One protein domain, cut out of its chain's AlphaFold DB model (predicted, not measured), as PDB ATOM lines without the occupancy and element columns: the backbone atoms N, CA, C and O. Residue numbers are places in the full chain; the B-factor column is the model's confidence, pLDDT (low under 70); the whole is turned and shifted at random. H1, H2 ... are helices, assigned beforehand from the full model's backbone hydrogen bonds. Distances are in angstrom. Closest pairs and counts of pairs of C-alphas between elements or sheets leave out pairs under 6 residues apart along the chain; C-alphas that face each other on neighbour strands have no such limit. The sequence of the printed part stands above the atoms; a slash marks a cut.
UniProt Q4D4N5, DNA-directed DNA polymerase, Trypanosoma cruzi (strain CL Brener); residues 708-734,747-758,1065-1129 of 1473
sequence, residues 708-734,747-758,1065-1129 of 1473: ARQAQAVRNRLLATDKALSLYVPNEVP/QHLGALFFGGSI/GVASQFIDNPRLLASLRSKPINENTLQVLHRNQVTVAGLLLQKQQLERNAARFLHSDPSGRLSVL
ATOM      1  N   ALA A 708     -20.284   2.393 -21.677       81.12
ATOM      2  CA  ALA A 708     -21.021   2.609 -22.917       81.12
ATOM      3  C   ALA A 708     -21.194   4.108 -23.215       81.12
ATOM      4  O   ALA A 708     -20.948   4.541 -24.345       81.12
ATOM      5  N   ARG A 709     -21.527   4.914 -22.196       81.83
ATOM      6  CA  ARG A 709     -21.705   6.370 -22.317       81.83
ATOM      7  C   ARG A 709     -20.407   7.070 -22.720       81.83
ATOM      8  O   ARG A 709     -20.394   7.814 -23.700       81.83
ATOM      9  N   GLN A 710     -19.295   6.776 -22.038       81.80
ATOM     10  CA  GLN A 710     -17.980   7.334 -22.378       81.80
ATOM     11  C   GLN A 710     -17.511   6.883 -23.769       81.80
ATOM     12  O   GLN A 710     -17.013   7.704 -24.543       81.80
ATOM     13  N   ALA A 711     -17.705   5.609 -24.135       80.26
ATOM     14  CA  ALA A 711     -17.351   5.108 -25.465       80.26
ATOM     15  C   ALA A 711     -18.150   5.803 -26.579       80.26
ATOM     16  O   ALA A 711     -17.581   6.154 -27.618       80.26
ATOM     17  N   GLN A 712     -19.445   6.056 -26.365       80.21
ATOM     18  CA  GLN A 712     -20.281   6.754 -27.339       80.21
ATOM     19  C   GLN A 712     -19.930   8.246 -27.442       80.21
ATOM     20  O   GLN A 712     -19.821   8.758 -28.554       80.21
ATOM     21  N   ALA A 713     -19.662   8.931 -26.324       81.13
ATOM     22  CA  ALA A 713     -19.212  10.327 -26.332       81.13
ATOM     23  C   ALA A 713     -17.880  10.502 -27.091       81.13
ATOM     24  O   ALA A 713     -17.740  11.398 -27.925       81.13
ATOM     25  N   VAL A 714     -16.920   9.597 -26.866       79.27
ATOM     26  CA  VAL A 714     -15.650   9.547 -27.609       79.27
ATOM     27  C   VAL A 714     -15.879   9.278 -29.099       79.27
ATOM     28  O   VAL A 714     -15.281   9.960 -29.930       79.27
ATOM     29  N   ARG A 715     -16.749   8.321 -29.455       78.22
ATOM     30  CA  ARG A 715     -17.094   8.021 -30.856       78.22
ATOM     31  C   ARG A 715     -17.701   9.240 -31.555       78.22
ATOM     32  O   ARG A 715     -17.269   9.561 -32.657       78.22
ATOM     33  N   ASN A 716     -18.656   9.920 -30.920       83.30
ATOM     34  CA  ASN A 716     -19.306  11.107 -31.478       83.30
ATOM     35  C   ASN A 716     -18.288  12.230 -31.733       83.30
ATOM     36  O   ASN A 716     -18.270  12.799 -32.821       83.30
ATOM     37  N   ARG A 717     -17.386  12.495 -30.774       81.72
ATOM     38  CA  ARG A 717     -16.310  13.487 -30.946       81.72
ATOM     39  C   ARG A 717     -15.332  13.104 -32.054       81.72
ATOM     40  O   ARG A 717     -14.992  13.959 -32.858       81.72
ATOM     41  N   LEU A 718     -14.929  11.835 -32.150       82.56
ATOM     42  CA  LEU A 718     -14.042  11.375 -33.224       82.56
ATOM     43  C   LEU A 718     -14.691  11.544 -34.609       82.56
ATOM     44  O   LEU A 718     -14.028  12.007 -35.528       82.56
ATOM     45  N   LEU A 719     -15.988  11.237 -34.743       83.74
ATOM     46  CA  LEU A 719     -16.751  11.464 -35.976       83.74
ATOM     47  C   LEU A 719     -16.863  12.956 -36.330       83.74
ATOM     48  O   LEU A 719     -16.740  13.306 -37.501       83.74
ATOM     49  N   ALA A 720     -17.065  13.832 -35.342       87.27
ATOM     50  CA  ALA A 720     -17.077  15.280 -35.552       87.27
ATOM     51  C   ALA A 720     -15.697  15.804 -35.992       87.27
ATOM     52  O   ALA A 720     -15.611  16.537 -36.974       87.27
ATOM     53  N   THR A 721     -14.611  15.371 -35.339       87.74
ATOM     54  CA  THR A 721     -13.239  15.721 -35.739       87.74
ATOM     55  C   THR A 721     -12.896  15.174 -37.128       87.74
ATOM     56  O   THR A 721     -12.245  15.868 -37.900       87.74
ATOM     57  N   ASP A 722     -13.354  13.970 -37.489       85.76
ATOM     58  CA  ASP A 722     -13.141  13.397 -38.825       85.76
ATOM     59  C   ASP A 722     -13.917  14.144 -39.920       85.76
ATOM     60  O   ASP A 722     -13.368  14.371 -40.999       85.76
ATOM     61  N   LYS A 723     -15.146  14.605 -39.634       88.27
ATOM     62  CA  LYS A 723     -15.880  15.525 -40.519       88.27
ATOM     63  C   LYS A 723     -15.148  16.858 -40.673       88.27
ATOM     64  O   LYS A 723     -14.916  17.273 -41.803       88.27
ATOM     65  N   ALA A 724     -14.722  17.485 -39.575       90.25
ATOM     66  CA  ALA A 724     -13.968  18.738 -39.627       90.25
ATOM     67  C   ALA A 724     -12.676  18.578 -40.446       90.25
ATOM     68  O   ALA A 724     -12.426  19.362 -41.353       90.25
ATOM     69  N   LEU A 725     -11.900  17.511 -40.212       91.13
ATOM     70  CA  LEU A 725     -10.708  17.194 -41.008       91.13
ATOM     71  C   LEU A 725     -11.025  16.990 -42.497       91.13
ATOM     72  O   LEU A 725     -10.211  17.376 -43.327       91.13
ATOM     73  N   SER A 726     -12.181  16.426 -42.864       86.95
ATOM     74  CA  SER A 726     -12.532  16.229 -44.280       86.95
ATOM     75  C   SER A 726     -12.662  17.535 -45.079       86.95
ATOM     76  O   SER A 726     -12.383  17.521 -46.274       86.95
ATOM     77  N   LEU A 727     -12.960  18.662 -44.419       88.82
ATOM     78  CA  LEU A 727     -12.989  20.000 -45.029       88.82
ATOM     79  C   LEU A 727     -11.583  20.571 -45.302       88.82
ATOM     80  O   LEU A 727     -11.433  21.478 -46.107       88.82
ATOM     81  N   TYR A 728     -10.540  20.027 -44.661       89.73
ATOM     82  CA  TYR A 728      -9.140  20.444 -44.831       89.73
ATOM     83  C   TYR A 728      -8.356  19.557 -45.819       89.73
ATOM     84  O   TYR A 728      -7.119  19.562 -45.817       89.73
ATOM     85  N   VAL A 729      -9.036  18.754 -46.647       88.85
ATOM     86  CA  VAL A 729      -8.367  18.038 -47.744       88.85
ATOM     87  C   VAL A 729      -7.968  19.061 -48.821       88.85
ATOM     88  O   VAL A 729      -8.826  19.826 -49.248       88.85
ATOM     89  N   PRO A 730      -6.698  19.114 -49.271       86.16
ATOM     90  CA  PRO A 730      -6.253  20.158 -50.195       86.16
ATOM     91  C   PRO A 730      -6.972  20.124 -51.547       86.16
ATOM     92  O   PRO A 730      -7.181  19.045 -52.103       86.16
ATOM     93  N   ASN A 731      -7.255  21.300 -52.111       84.42
ATOM     94  CA  ASN A 731      -7.952  21.455 -53.394       84.42
ATOM     95  C   ASN A 731      -7.187  20.847 -54.584       84.42
ATOM     96  O   ASN A 731      -7.790  20.523 -55.604       84.42
ATOM     97  N   GLU A 732      -5.870  20.643 -54.469       84.04
ATOM     98  CA  GLU A 732      -5.073  19.926 -55.470       84.04
ATOM     99  C   GLU A 732      -5.376  18.418 -55.510       84.04
ATOM    100  O   GLU A 732      -4.949  17.727 -56.436       84.04
ATOM    101  N   VAL A 733      -6.086  17.880 -54.510       82.31
ATOM    102  CA  VAL A 733      -6.615  16.515 -54.526       82.31
ATOM    103  C   VAL A 733      -7.942  16.501 -55.295       82.31
ATOM    104  O   VAL A 733      -8.906  17.106 -54.821       82.31
ATOM    105  N   PRO A 734      -8.037  15.770 -56.427       73.14
ATOM    106  CA  PRO A 734      -9.283  15.633 -57.180       73.14
ATOM    107  C   PRO A 734     -10.442  15.171 -56.293       73.14
ATOM    108  O   PRO A 734     -10.256  14.298 -55.441       73.14
ATOM    109  N   GLN A 747       3.332  10.448 -44.533       83.53
ATOM    110  CA  GLN A 747       3.670  10.951 -45.868       83.53
ATOM    111  C   GLN A 747       2.662  12.008 -46.341       83.53
ATOM    112  O   GLN A 747       3.076  13.034 -46.871       83.53
ATOM    113  N   HIS A 748       1.359  11.779 -46.137       91.69
ATOM    114  CA  HIS A 748       0.322  12.730 -46.549       91.69
ATOM    115  C   HIS A 748       0.365  13.986 -45.683       91.69
ATOM    116  O   HIS A 748       0.422  15.083 -46.224       91.69
ATOM    117  N   LEU A 749       0.471  13.829 -44.360       91.50
ATOM    118  CA  LEU A 749       0.683  14.949 -43.439       91.50
ATOM    119  C   LEU A 749       1.983  15.713 -43.756       91.50
ATOM    120  O   LEU A 749       2.018  16.935 -43.669       91.50
ATOM    121  N   GLY A 750       3.048  15.006 -44.155       90.25
ATOM    122  CA  GLY A 750       4.317  15.608 -44.576       90.25
ATOM    123  C   GLY A 750       4.168  16.542 -45.771       90.25
ATOM    124  O   GLY A 750       4.640  17.676 -45.720       90.25
ATOM    125  N   ALA A 751       3.479  16.081 -46.813       90.39
ATOM    126  CA  ALA A 751       3.208  16.876 -48.005       90.39
ATOM    127  C   ALA A 751       2.165  17.982 -47.758       90.39
ATOM    128  O   ALA A 751       2.337  19.084 -48.266       90.39
ATOM    129  N   LEU A 752       1.142  17.727 -46.934       93.58
ATOM    130  CA  LEU A 752       0.149  18.721 -46.512       93.58
ATOM    131  C   LEU A 752       0.814  19.912 -45.826       93.58
ATOM    132  O   LEU A 752       0.584  21.049 -46.218       93.58
ATOM    133  N   PHE A 753       1.655  19.666 -44.816       93.79
ATOM    134  CA  PHE A 753       2.290  20.747 -44.065       93.79
ATOM    135  C   PHE A 753       3.469  21.369 -44.806       93.79
ATOM    136  O   PHE A 753       3.576  22.588 -44.855       93.79
ATOM    137  N   PHE A 754       4.364  20.560 -45.377       92.69
ATOM    138  CA  PHE A 754       5.669  21.033 -45.848       92.69
ATOM    139  C   PHE A 754       5.876  20.917 -47.360       92.69
ATOM    140  O   PHE A 754       6.993  21.168 -47.820       92.69
ATOM    141  N   GLY A 755       4.844  20.545 -48.114       87.93
ATOM    142  CA  GLY A 755       4.890  20.391 -49.562       87.93
ATOM    143  C   GLY A 755       5.559  19.097 -50.018       87.93
ATOM    144  O   GLY A 755       6.314  18.450 -49.287       87.93
ATOM    145  N   GLY A 756       5.278  18.710 -51.260       88.13
ATOM    146  CA  GLY A 756       5.795  17.490 -51.880       88.13
ATOM    147  C   GLY A 756       4.689  16.636 -52.488       88.13
ATOM    148  O   GLY A 756       3.539  17.055 -52.577       88.13
ATOM    149  N   SER A 757       5.038  15.430 -52.929       86.23
ATOM    150  CA  SER A 757       4.099  14.558 -53.638       86.23
ATOM    151  C   SER A 757       3.522  13.464 -52.741       86.23
ATOM    152  O   SER A 757       4.254  12.655 -52.157       86.23
ATOM    153  N   ILE A 758       2.194  13.408 -52.682       84.43
ATOM    154  CA  ILE A 758       1.450  12.247 -52.186       84.43
ATOM    155  C   ILE A 758       1.150  11.304 -53.347       84.43
ATOM    156  O   ILE A 758       1.405  11.611 -54.510       84.43
ATOM    157  N   GLY A1065       2.185  22.777 -49.614       88.16
ATOM    158  CA  GLY A1065       2.550  22.838 -48.199       88.16
ATOM    159  C   GLY A1065       1.950  24.057 -47.497       88.16
ATOM    160  O   GLY A1065       2.407  25.178 -47.707       88.16
ATOM    161  N   VAL A1066       0.960  23.842 -46.628       90.33
ATOM    162  CA  VAL A1066       0.238  24.940 -45.958       90.33
ATOM    163  C   VAL A1066       1.094  25.685 -44.932       90.33
ATOM    164  O   VAL A1066       0.889  26.869 -44.707       90.33
ATOM    165  N   ALA A1067       2.106  25.053 -44.322       88.84
ATOM    166  CA  ALA A1067       2.860  25.682 -43.232       88.84
ATOM    167  C   ALA A1067       3.642  26.932 -43.676       88.84
ATOM    168  O   ALA A1067       3.890  27.807 -42.854       88.84
ATOM    169  N   SER A1068       4.014  27.042 -44.957       87.84
ATOM    170  CA  SER A1068       4.663  28.243 -45.506       87.84
ATOM    171  C   SER A1068       3.728  29.436 -45.720       87.84
ATOM    172  O   SER A1068       4.225  30.513 -46.017       87.84
ATOM    173  N   GLN A1069       2.411  29.268 -45.561       88.44
ATOM    174  CA  GLN A1069       1.440  30.371 -45.595       88.44
ATOM    175  C   GLN A1069       1.280  31.051 -44.222       88.44
ATOM    176  O   GLN A1069       0.833  32.188 -44.164       88.44
ATOM    177  N   PHE A1070       1.662  30.368 -43.133       88.59
ATOM    178  CA  PHE A1070       1.492  30.843 -41.748       88.59
ATOM    179  C   PHE A1070       2.816  31.008 -40.974       88.59
ATOM    180  O   PHE A1070       2.817  31.463 -39.832       88.59
ATOM    181  N   ILE A1071       3.952  30.583 -41.543       87.11
ATOM    182  CA  ILE A1071       5.267  30.624 -40.883       87.11
ATOM    183  C   ILE A1071       6.281  31.324 -41.787       87.11
ATOM    184  O   ILE A1071       6.988  30.676 -42.556       87.11
ATOM    185  N   ASP A1072       6.437  32.635 -41.614       84.18
ATOM    186  CA  ASP A1072       7.411  33.434 -42.376       84.18
ATOM    187  C   ASP A1072       8.871  33.058 -42.084       84.18
ATOM    188  O   ASP A1072       9.770  33.337 -42.873       84.18
ATOM    189  N   ASN A1073       9.148  32.429 -40.936       89.12
ATOM    190  CA  ASN A1073      10.508  32.122 -40.501       89.12
ATOM    191  C   ASN A1073      11.082  30.886 -41.239       89.12
ATOM    192  O   ASN A1073      10.758  29.744 -40.879       89.12
ATOM    193  N   PRO A1074      12.028  31.053 -42.190       85.74
ATOM    194  CA  PRO A1074      12.516  29.945 -43.010       85.74
ATOM    195  C   PRO A1074      13.365  28.950 -42.206       85.74
ATOM    196  O   PRO A1074      13.395  27.757 -42.520       85.74
ATOM    197  N   ARG A1075      14.031  29.404 -41.130       85.58
ATOM    198  CA  ARG A1075      14.798  28.526 -40.230       85.58
ATOM    199  C   ARG A1075      13.860  27.623 -39.428       85.58
ATOM    200  O   ARG A1075      14.170  26.444 -39.242       85.58
ATOM    201  N   LEU A1076      12.711  28.145 -38.989       87.00
ATOM    202  CA  LEU A1076      11.687  27.359 -38.300       87.00
ATOM    203  C   LEU A1076      11.061  26.326 -39.245       87.00
ATOM    204  O   LEU A1076      11.050  25.143 -38.903       87.00
ATOM    205  N   LEU A1077      10.651  26.729 -40.455       87.64
ATOM    206  CA  LEU A1077      10.141  25.816 -41.489       87.64
ATOM    207  C   LEU A1077      11.123  24.682 -41.813       87.64
ATOM    208  O   LEU A1077      10.745  23.510 -41.773       87.64
ATOM    209  N   ALA A1078      12.399  24.995 -42.066       86.94
ATOM    210  CA  ALA A1078      13.426  23.982 -42.321       86.94
ATOM    211  C   ALA A1078      13.638  23.044 -41.112       86.94
ATOM    212  O   ALA A1078      13.813  21.830 -41.264       86.94
ATOM    213  N   SER A1079      13.566  23.583 -39.889       86.96
ATOM    214  CA  SER A1079      13.649  22.791 -38.659       86.96
ATOM    215  C   SER A1079      12.445  21.862 -38.475       86.96
ATOM    216  O   SER A1079      12.611  20.748 -37.983       86.96
ATOM    217  N   LEU A1080      11.239  22.290 -38.858       88.00
ATOM    218  CA  LEU A1080      10.022  21.480 -38.770       88.00
ATOM    219  C   LEU A1080       9.983  20.402 -39.864       88.00
ATOM    220  O   LEU A1080       9.782  19.237 -39.532       88.00
ATOM    221  N   ARG A1081      10.293  20.749 -41.124       86.71
ATOM    222  CA  ARG A1081      10.373  19.806 -42.259       86.71
ATOM    223  C   ARG A1081      11.401  18.683 -42.030       86.71
ATOM    224  O   ARG A1081      11.211  17.574 -42.517       86.71
ATOM    225  N   SER A1082      12.481  18.940 -41.284       84.52
ATOM    226  CA  SER A1082      13.494  17.921 -40.944       84.52
ATOM    227  C   SER A1082      13.130  17.021 -39.752       84.52
ATOM    228  O   SER A1082      13.799  16.010 -39.522       84.52
ATOM    229  N   LYS A1083      12.077  17.345 -38.990       82.49
ATOM    230  CA  LYS A1083      11.619  16.564 -37.831       82.49
ATOM    231  C   LYS A1083      10.487  15.605 -38.222       82.49
ATOM    232  O   LYS A1083       9.651  15.941 -39.055       82.49
ATOM    233  N   PRO A1084      10.383  14.421 -37.587       82.48
ATOM    234  CA  PRO A1084       9.212  13.567 -37.765       82.48
ATOM    235  C   PRO A1084       7.957  14.283 -37.253       82.48
ATOM    236  O   PRO A1084       7.987  14.890 -36.178       82.48
ATOM    237  N   ILE A1085       6.843  14.174 -37.978       83.04
ATOM    238  CA  ILE A1085       5.550  14.697 -37.521       83.04
ATOM    239  C   ILE A1085       5.123  13.906 -36.284       83.04
ATOM    240  O   ILE A1085       4.891  12.699 -36.328       83.04
ATOM    241  N   ASN A1086       5.092  14.607 -35.157       83.80
ATOM    242  CA  ASN A1086       4.689  14.120 -33.849       83.80
ATOM    243  C   ASN A1086       3.959  15.252 -33.115       83.80
ATOM    244  O   ASN A1086       3.910  16.377 -33.607       83.80
ATOM    245  N   GLU A1087       3.439  14.968 -31.927       80.58
ATOM    246  CA  GLU A1087       2.711  15.928 -31.091       80.58
ATOM    247  C   GLU A1087       3.437  17.268 -30.882       80.58
ATOM    248  O   GLU A1087       2.808  18.306 -31.026       80.58
ATOM    249  N   ASN A1088       4.757  17.287 -30.652       83.97
ATOM    250  CA  ASN A1088       5.491  18.556 -30.521       83.97
ATOM    251  C   ASN A1088       5.512  19.336 -31.845       83.97
ATOM    252  O   ASN A1088       5.405  20.557 -31.847       83.97
ATOM    253  N   THR A1089       5.667  18.641 -32.976       86.50
ATOM    254  CA  THR A1089       5.656  19.260 -34.312       86.50
ATOM    255  C   THR A1089       4.278  19.858 -34.609       86.50
ATOM    256  O   THR A1089       4.199  20.993 -35.062       86.50
ATOM    257  N   LEU A1090       3.200  19.132 -34.288       90.19
ATOM    258  CA  LEU A1090       1.822  19.611 -34.435       90.19
ATOM    259  C   LEU A1090       1.503  20.769 -33.476       90.19
ATOM    260  O   LEU A1090       0.878  21.731 -33.898       90.19
ATOM    261  N   GLN A1091       1.983  20.735 -32.229       88.28
ATOM    262  CA  GLN A1091       1.833  21.848 -31.279       88.28
ATOM    263  C   GLN A1091       2.530  23.120 -31.767       88.28
ATOM    264  O   GLN A1091       1.987  24.206 -31.604       88.28
ATOM    265  N   VAL A1092       3.714  23.010 -32.382       87.62
ATOM    266  CA  VAL A1092       4.383  24.179 -32.972       87.62
ATOM    267  C   VAL A1092       3.615  24.691 -34.191       87.62
ATOM    268  O   VAL A1092       3.417  25.895 -34.286       87.62
ATOM    269  N   LEU A1093       3.133  23.813 -35.078       91.07
ATOM    270  CA  LEU A1093       2.300  24.215 -36.222       91.07
ATOM    271  C   LEU A1093       1.017  24.930 -35.762       91.07
ATOM    272  O   LEU A1093       0.743  26.035 -36.212       91.07
ATOM    273  N   HIS A1094       0.289  24.360 -34.800       91.95
ATOM    274  CA  HIS A1094      -0.936  24.946 -34.252       91.95
ATOM    275  C   HIS A1094      -0.696  26.304 -33.566       91.95
ATOM    276  O   HIS A1094      -1.476  27.227 -33.760       91.95
ATOM    277  N   ARG A1095       0.424  26.472 -32.841       88.89
ATOM    278  CA  ARG A1095       0.840  27.773 -32.272       88.89
ATOM    279  C   ARG A1095       1.174  28.837 -33.319       88.89
ATOM    280  O   ARG A1095       1.171  30.012 -32.982       88.89
ATOM    281  N   ASN A1096       1.481  28.438 -34.553       88.70
ATOM    282  CA  ASN A1096       1.625  29.341 -35.695       88.70
ATOM    283  C   ASN A1096       0.360  29.261 -36.571       88.70
ATOM    284  O   ASN A1096       0.455  29.110 -37.782       88.70
ATOM    285  N   GLN A1097      -0.820  29.266 -35.938       87.32
ATOM    286  CA  GLN A1097      -2.150  29.377 -36.559       87.32
ATOM    287  C   GLN A1097      -2.535  28.299 -37.595       87.32
ATOM    288  O   GLN A1097      -3.586  28.393 -38.220       87.32
ATOM    289  N   VAL A1098      -1.775  27.205 -37.730       89.02
ATOM    290  CA  VAL A1098      -2.147  26.087 -38.614       89.02
ATOM    291  C   VAL A1098      -3.265  25.253 -37.960       89.02
ATOM    292  O   VAL A1098      -3.000  24.255 -37.282       89.02
ATOM    293  N   THR A1099      -4.522  25.664 -38.148       88.04
ATOM    294  CA  THR A1099      -5.737  25.118 -37.495       88.04
ATOM    295  C   THR A1099      -5.870  23.596 -37.605       88.04
ATOM    296  O   THR A1099      -6.094  22.914 -36.602       88.04
ATOM    297  N   VAL A1100      -5.619  23.025 -38.789       91.51
ATOM    298  CA  VAL A1100      -5.675  21.570 -39.035       91.51
ATOM    299  C   VAL A1100      -4.705  20.767 -38.147       91.51
ATOM    300  O   VAL A1100      -4.968  19.609 -37.814       91.51
ATOM    301  N   ALA A1101      -3.605  21.369 -37.676       91.40
ATOM    302  CA  ALA A1101      -2.719  20.726 -36.703       91.40
ATOM    303  C   ALA A1101      -3.368  20.609 -35.309       91.40
ATOM    304  O   ALA A1101      -3.107  19.630 -34.608       91.40
ATOM    305  N   GLY A1102      -4.247  21.547 -34.936       91.66
ATOM    306  CA  GLY A1102      -5.080  21.491 -33.732       91.66
ATOM    307  C   GLY A1102      -6.092  20.343 -33.781       91.66
ATOM    308  O   GLY A1102      -6.126  19.520 -32.865       91.66
ATOM    309  N   LEU A1103      -6.821  20.188 -34.893       91.90
ATOM    310  CA  LEU A1103      -7.733  19.050 -35.106       91.90
ATOM    311  C   LEU A1103      -7.000  17.698 -35.036       91.90
ATOM    312  O   LEU A1103      -7.491  16.743 -34.432       91.90
ATOM    313  N   LEU A1104      -5.784  17.609 -35.585       91.25
ATOM    314  CA  LEU A1104      -4.958  16.400 -35.484       91.25
ATOM    315  C   LEU A1104      -4.452  16.127 -34.061       91.25
ATOM    316  O   LEU A1104      -4.349  14.961 -33.674       91.25
ATOM    317  N   LEU A1105      -4.155  17.162 -33.269       88.63
ATOM    318  CA  LEU A1105      -3.858  17.011 -31.841       88.63
ATOM    319  C   LEU A1105      -5.084  16.511 -31.078       88.63
ATOM    320  O   LEU A1105      -4.967  15.534 -30.340       88.63
ATOM    321  N   GLN A1106      -6.255  17.109 -31.311       84.89
ATOM    322  CA  GLN A1106      -7.521  16.697 -30.705       84.89
ATOM    323  C   GLN A1106      -7.841  15.235 -31.045       84.89
ATOM    324  O   GLN A1106      -8.111  14.446 -30.140       84.89
ATOM    325  N   LYS A1107      -7.706  14.827 -32.315       86.61
ATOM    326  CA  LYS A1107      -7.858  13.429 -32.743       86.61
ATOM    327  C   LYS A1107      -6.870  12.500 -32.035       86.61
ATOM    328  O   LYS A1107      -7.283  11.499 -31.454       86.61
ATOM    329  N   GLN A1108      -5.578  12.838 -32.013       82.93
ATOM    330  CA  GLN A1108      -4.569  12.036 -31.305       82.93
ATOM    331  C   GLN A1108      -4.816  11.955 -29.796       82.93
ATOM    332  O   GLN A1108      -4.466  10.947 -29.181       82.93
ATOM    333  N   GLN A1109      -5.369  13.007 -29.191       76.27
ATOM    334  CA  GLN A1109      -5.717  13.050 -27.778       76.27
ATOM    335  C   GLN A1109      -6.969  12.218 -27.500       76.27
ATOM    336  O   GLN A1109      -6.947  11.433 -26.562       76.27
ATOM    337  N   LEU A1110      -8.009  12.291 -28.337       72.94
ATOM    338  CA  LEU A1110      -9.196  11.434 -28.251       72.94
ATOM    339  C   LEU A1110      -8.829   9.953 -28.421       72.94
ATOM    340  O   LEU A1110      -9.193   9.142 -27.576       72.94
ATOM    341  N   GLU A1111      -8.040   9.591 -29.436       73.41
ATOM    342  CA  GLU A1111      -7.595   8.205 -29.659       73.41
ATOM    343  C   GLU A1111      -6.698   7.670 -28.526       73.41
ATOM    344  O   GLU A1111      -6.729   6.476 -28.215       73.41
ATOM    345  N   ARG A1112      -5.907   8.538 -27.877       67.77
ATOM    346  CA  ARG A1112      -5.121   8.182 -26.684       67.77
ATOM    347  C   ARG A1112      -5.978   8.079 -25.426       67.77
ATOM    348  O   ARG A1112      -5.818   7.113 -24.683       67.77
ATOM    349  N   ASN A1113      -6.876   9.034 -25.201       59.06
ATOM    350  CA  ASN A1113      -7.707   9.136 -24.002       59.06
ATOM    351  C   ASN A1113      -8.843   8.112 -23.990       59.06
ATOM    352  O   ASN A1113      -9.179   7.628 -22.921       59.06
ATOM    353  N   ALA A1114      -9.360   7.697 -25.151       60.23
ATOM    354  CA  ALA A1114     -10.190   6.496 -25.287       60.23
ATOM    355  C   ALA A1114      -9.473   5.228 -24.780       60.23
ATOM    356  O   ALA A1114     -10.095   4.224 -24.412       60.23
ATOM    357  N   ALA A1115      -8.136   5.274 -24.825       53.35
ATOM    358  CA  ALA A1115      -7.226   4.149 -24.738       53.35
ATOM    359  C   ALA A1115      -7.628   3.018 -25.710       53.35
ATOM    360  O   ALA A1115      -8.498   3.137 -26.569       53.35
ATOM    361  N   ARG A1116      -7.029   1.836 -25.543       61.05
ATOM    362  CA  ARG A1116      -7.640   0.599 -26.069       61.05
ATOM    363  C   ARG A1116      -8.835   0.130 -25.228       61.05
ATOM    364  O   ARG A1116      -9.345  -0.955 -25.473       61.05
ATOM    365  N   PHE A1117      -9.219   0.910 -24.219       68.65
ATOM    366  CA  PHE A1117     -10.184   0.537 -23.198       68.65
ATOM    367  C   PHE A1117     -11.618   0.724 -23.703       68.65
ATOM    368  O   PHE A1117     -12.381  -0.236 -23.732       68.65
ATOM    369  N   LEU A1118     -11.937   1.912 -24.227       74.41
ATOM    370  CA  LEU A1118     -13.265   2.264 -24.742       74.41
ATOM    371  C   LEU A1118     -13.518   1.799 -26.193       74.41
ATOM    372  O   LEU A1118     -14.438   2.267 -26.857       74.41
ATOM    373  N   HIS A1119     -12.711   0.873 -26.725       74.47
ATOM    374  CA  HIS A1119     -12.909   0.368 -28.084       74.47
ATOM    375  C   HIS A1119     -14.021  -0.692 -28.120       74.47
ATOM    376  O   HIS A1119     -13.793  -1.847 -27.743       74.47
ATOM    377  N   SER A1120     -15.192  -0.340 -28.648       69.36
ATOM    378  CA  SER A1120     -16.288  -1.284 -28.899       69.36
ATOM    379  C   SER A1120     -15.984  -2.310 -29.997       69.36
ATOM    380  O   SER A1120     -15.290  -2.028 -30.976       69.36
ATOM    381  N   ASP A1121     -16.519  -3.517 -29.846       68.65
ATOM    382  CA  ASP A1121     -16.655  -4.505 -30.916       68.65
ATOM    383  C   ASP A1121     -17.888  -4.188 -31.813       68.65
ATOM    384  O   ASP A1121     -18.592  -3.204 -31.553       68.65
ATOM    385  N   PRO A1122     -18.153  -4.946 -32.901       63.22
ATOM    386  CA  PRO A1122     -19.283  -4.678 -33.799       63.22
ATOM    387  C   PRO A1122     -20.677  -4.753 -33.154       63.22
ATOM    388  O   PRO A1122     -21.615  -4.230 -33.740       63.22
ATOM    389  N   SER A1123     -20.823  -5.361 -31.970       62.66
ATOM    390  CA  SER A1123     -22.078  -5.369 -31.198       62.66
ATOM    391  C   SER A1123     -22.265  -4.118 -30.326       62.66
ATOM    392  O   SER A1123     -23.228  -4.021 -29.574       62.66
ATOM    393  N   GLY A1124     -21.324  -3.167 -30.369       65.73
ATOM    394  CA  GLY A1124     -21.324  -1.960 -29.535       65.73
ATOM    395  C   GLY A1124     -20.692  -2.155 -28.152       65.73
ATOM    396  O   GLY A1124     -20.180  -1.190 -27.579       65.73
ATOM    397  N   ARG A1125     -20.621  -3.392 -27.651       72.59
ATOM    398  CA  ARG A1125     -20.013  -3.745 -26.359       72.59
ATOM    399  C   ARG A1125     -18.494  -3.523 -26.360       72.59
ATOM    400  O   ARG A1125     -17.839  -3.678 -27.388       72.59
ATOM    401  N   LEU A1126     -17.898  -3.189 -25.211       81.25
ATOM    402  CA  LEU A1126     -16.443  -3.018 -25.099       81.25
ATOM    403  C   LEU A1126     -15.675  -4.307 -25.437       81.25
ATOM    404  O   LEU A1126     -15.847  -5.344 -24.799       81.25
ATOM    405  N   SER A1127     -14.735  -4.213 -26.382       83.48
ATOM    406  CA  SER A1127     -13.973  -5.368 -26.887       83.48
ATOM    407  C   SER A1127     -13.008  -5.998 -25.871       83.48
ATOM    408  O   SER A1127     -12.540  -7.113 -26.097       83.48
ATOM    409  N   VAL A1128     -12.706  -5.310 -24.766       86.95
ATOM    410  CA  VAL A1128     -11.862  -5.786 -23.647       86.95
ATOM    411  C   VAL A1128     -12.664  -6.374 -22.478       86.95
ATOM    412  O   VAL A1128     -12.091  -7.001 -21.584       86.95
ATOM    413  N   LEU A1129     -13.982  -6.166 -22.467       89.70
ATOM    414  CA  LEU A1129     -14.868  -6.554 -21.374       89.70
ATOM    415  C   LEU A1129     -15.197  -8.045 -21.475       89.70
ATOM    416  O   LEU A1129     -15.679  -8.513 -22.511       89.70
TER     417      LEU A1129
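AT A GLANCE: This is residues 708 to 734, 747 to 758 and 1065 to 1129 of the 1473 residues of the protein "DNA-directed DNA polymerase" of Trypanosoma cruzi (strain CL Brener) (UniProt Q4D4N5). What shape is this? Long helices H1 and H6 lie side by side, with shorter helices H2 to H5 clustered at one end and the unnamed residues 1114 to 1129 at the other. What is it made of? The printed part has 104 residues, is all helix with H1 to H6 in chain order and no named strand, and is loose: radius of gyration of the C-alphas 16.4 A, spans 50 by 30 by 21 A.

HOW THE PARTS SIT: What touches the longest helix? H1, residues 708 to 726, touches H6, residues 1099 to 1113, at a shallow tilt of 22 degrees, opposite ways; the closest C-alphas, of Thr 721 and Leu 1103, are 6.5 A apart. What lies beyond? H5, residues 1087 to 1095, forms a hairpin with H6, touching its residues 1100 to 1105 alone; the closest C-alphas, of His 1094 and Ala 1101, are 5.2 A apart. H2, residues 747 to 754, touches H3, residues 1067 to 1070, with the closest C-alphas, of Phe 753 and Ala 1067, 5.0 A apart, and only just touches H4, residues 1074 to 1081, with 3 pairs of C-alphas within 8 A. Are the backbones helical? Every O i to N i+4 pair is within hydrogen-bond range in H1, H2, H4, H5 and H6; H3 is too short for one.

IN THESE COORDINATES: Where does H1 begin? C-alpha 708 is at (-21.021, 2.609, -22.917), and H1 is 26.7 A long. Where does H6 end? C-alpha 1113 is at (-7.707, 9.136, -24.002), and H6 is 21.0 A long.

THE WHOLE: Where are the cuts? C-alphas 734 and 747 are 17.8 A apart across one, 758 and 1065 11.4 A across the other. Where is confidence low? Residues 1112 to 1117 and 1120 to 1124 are under 70.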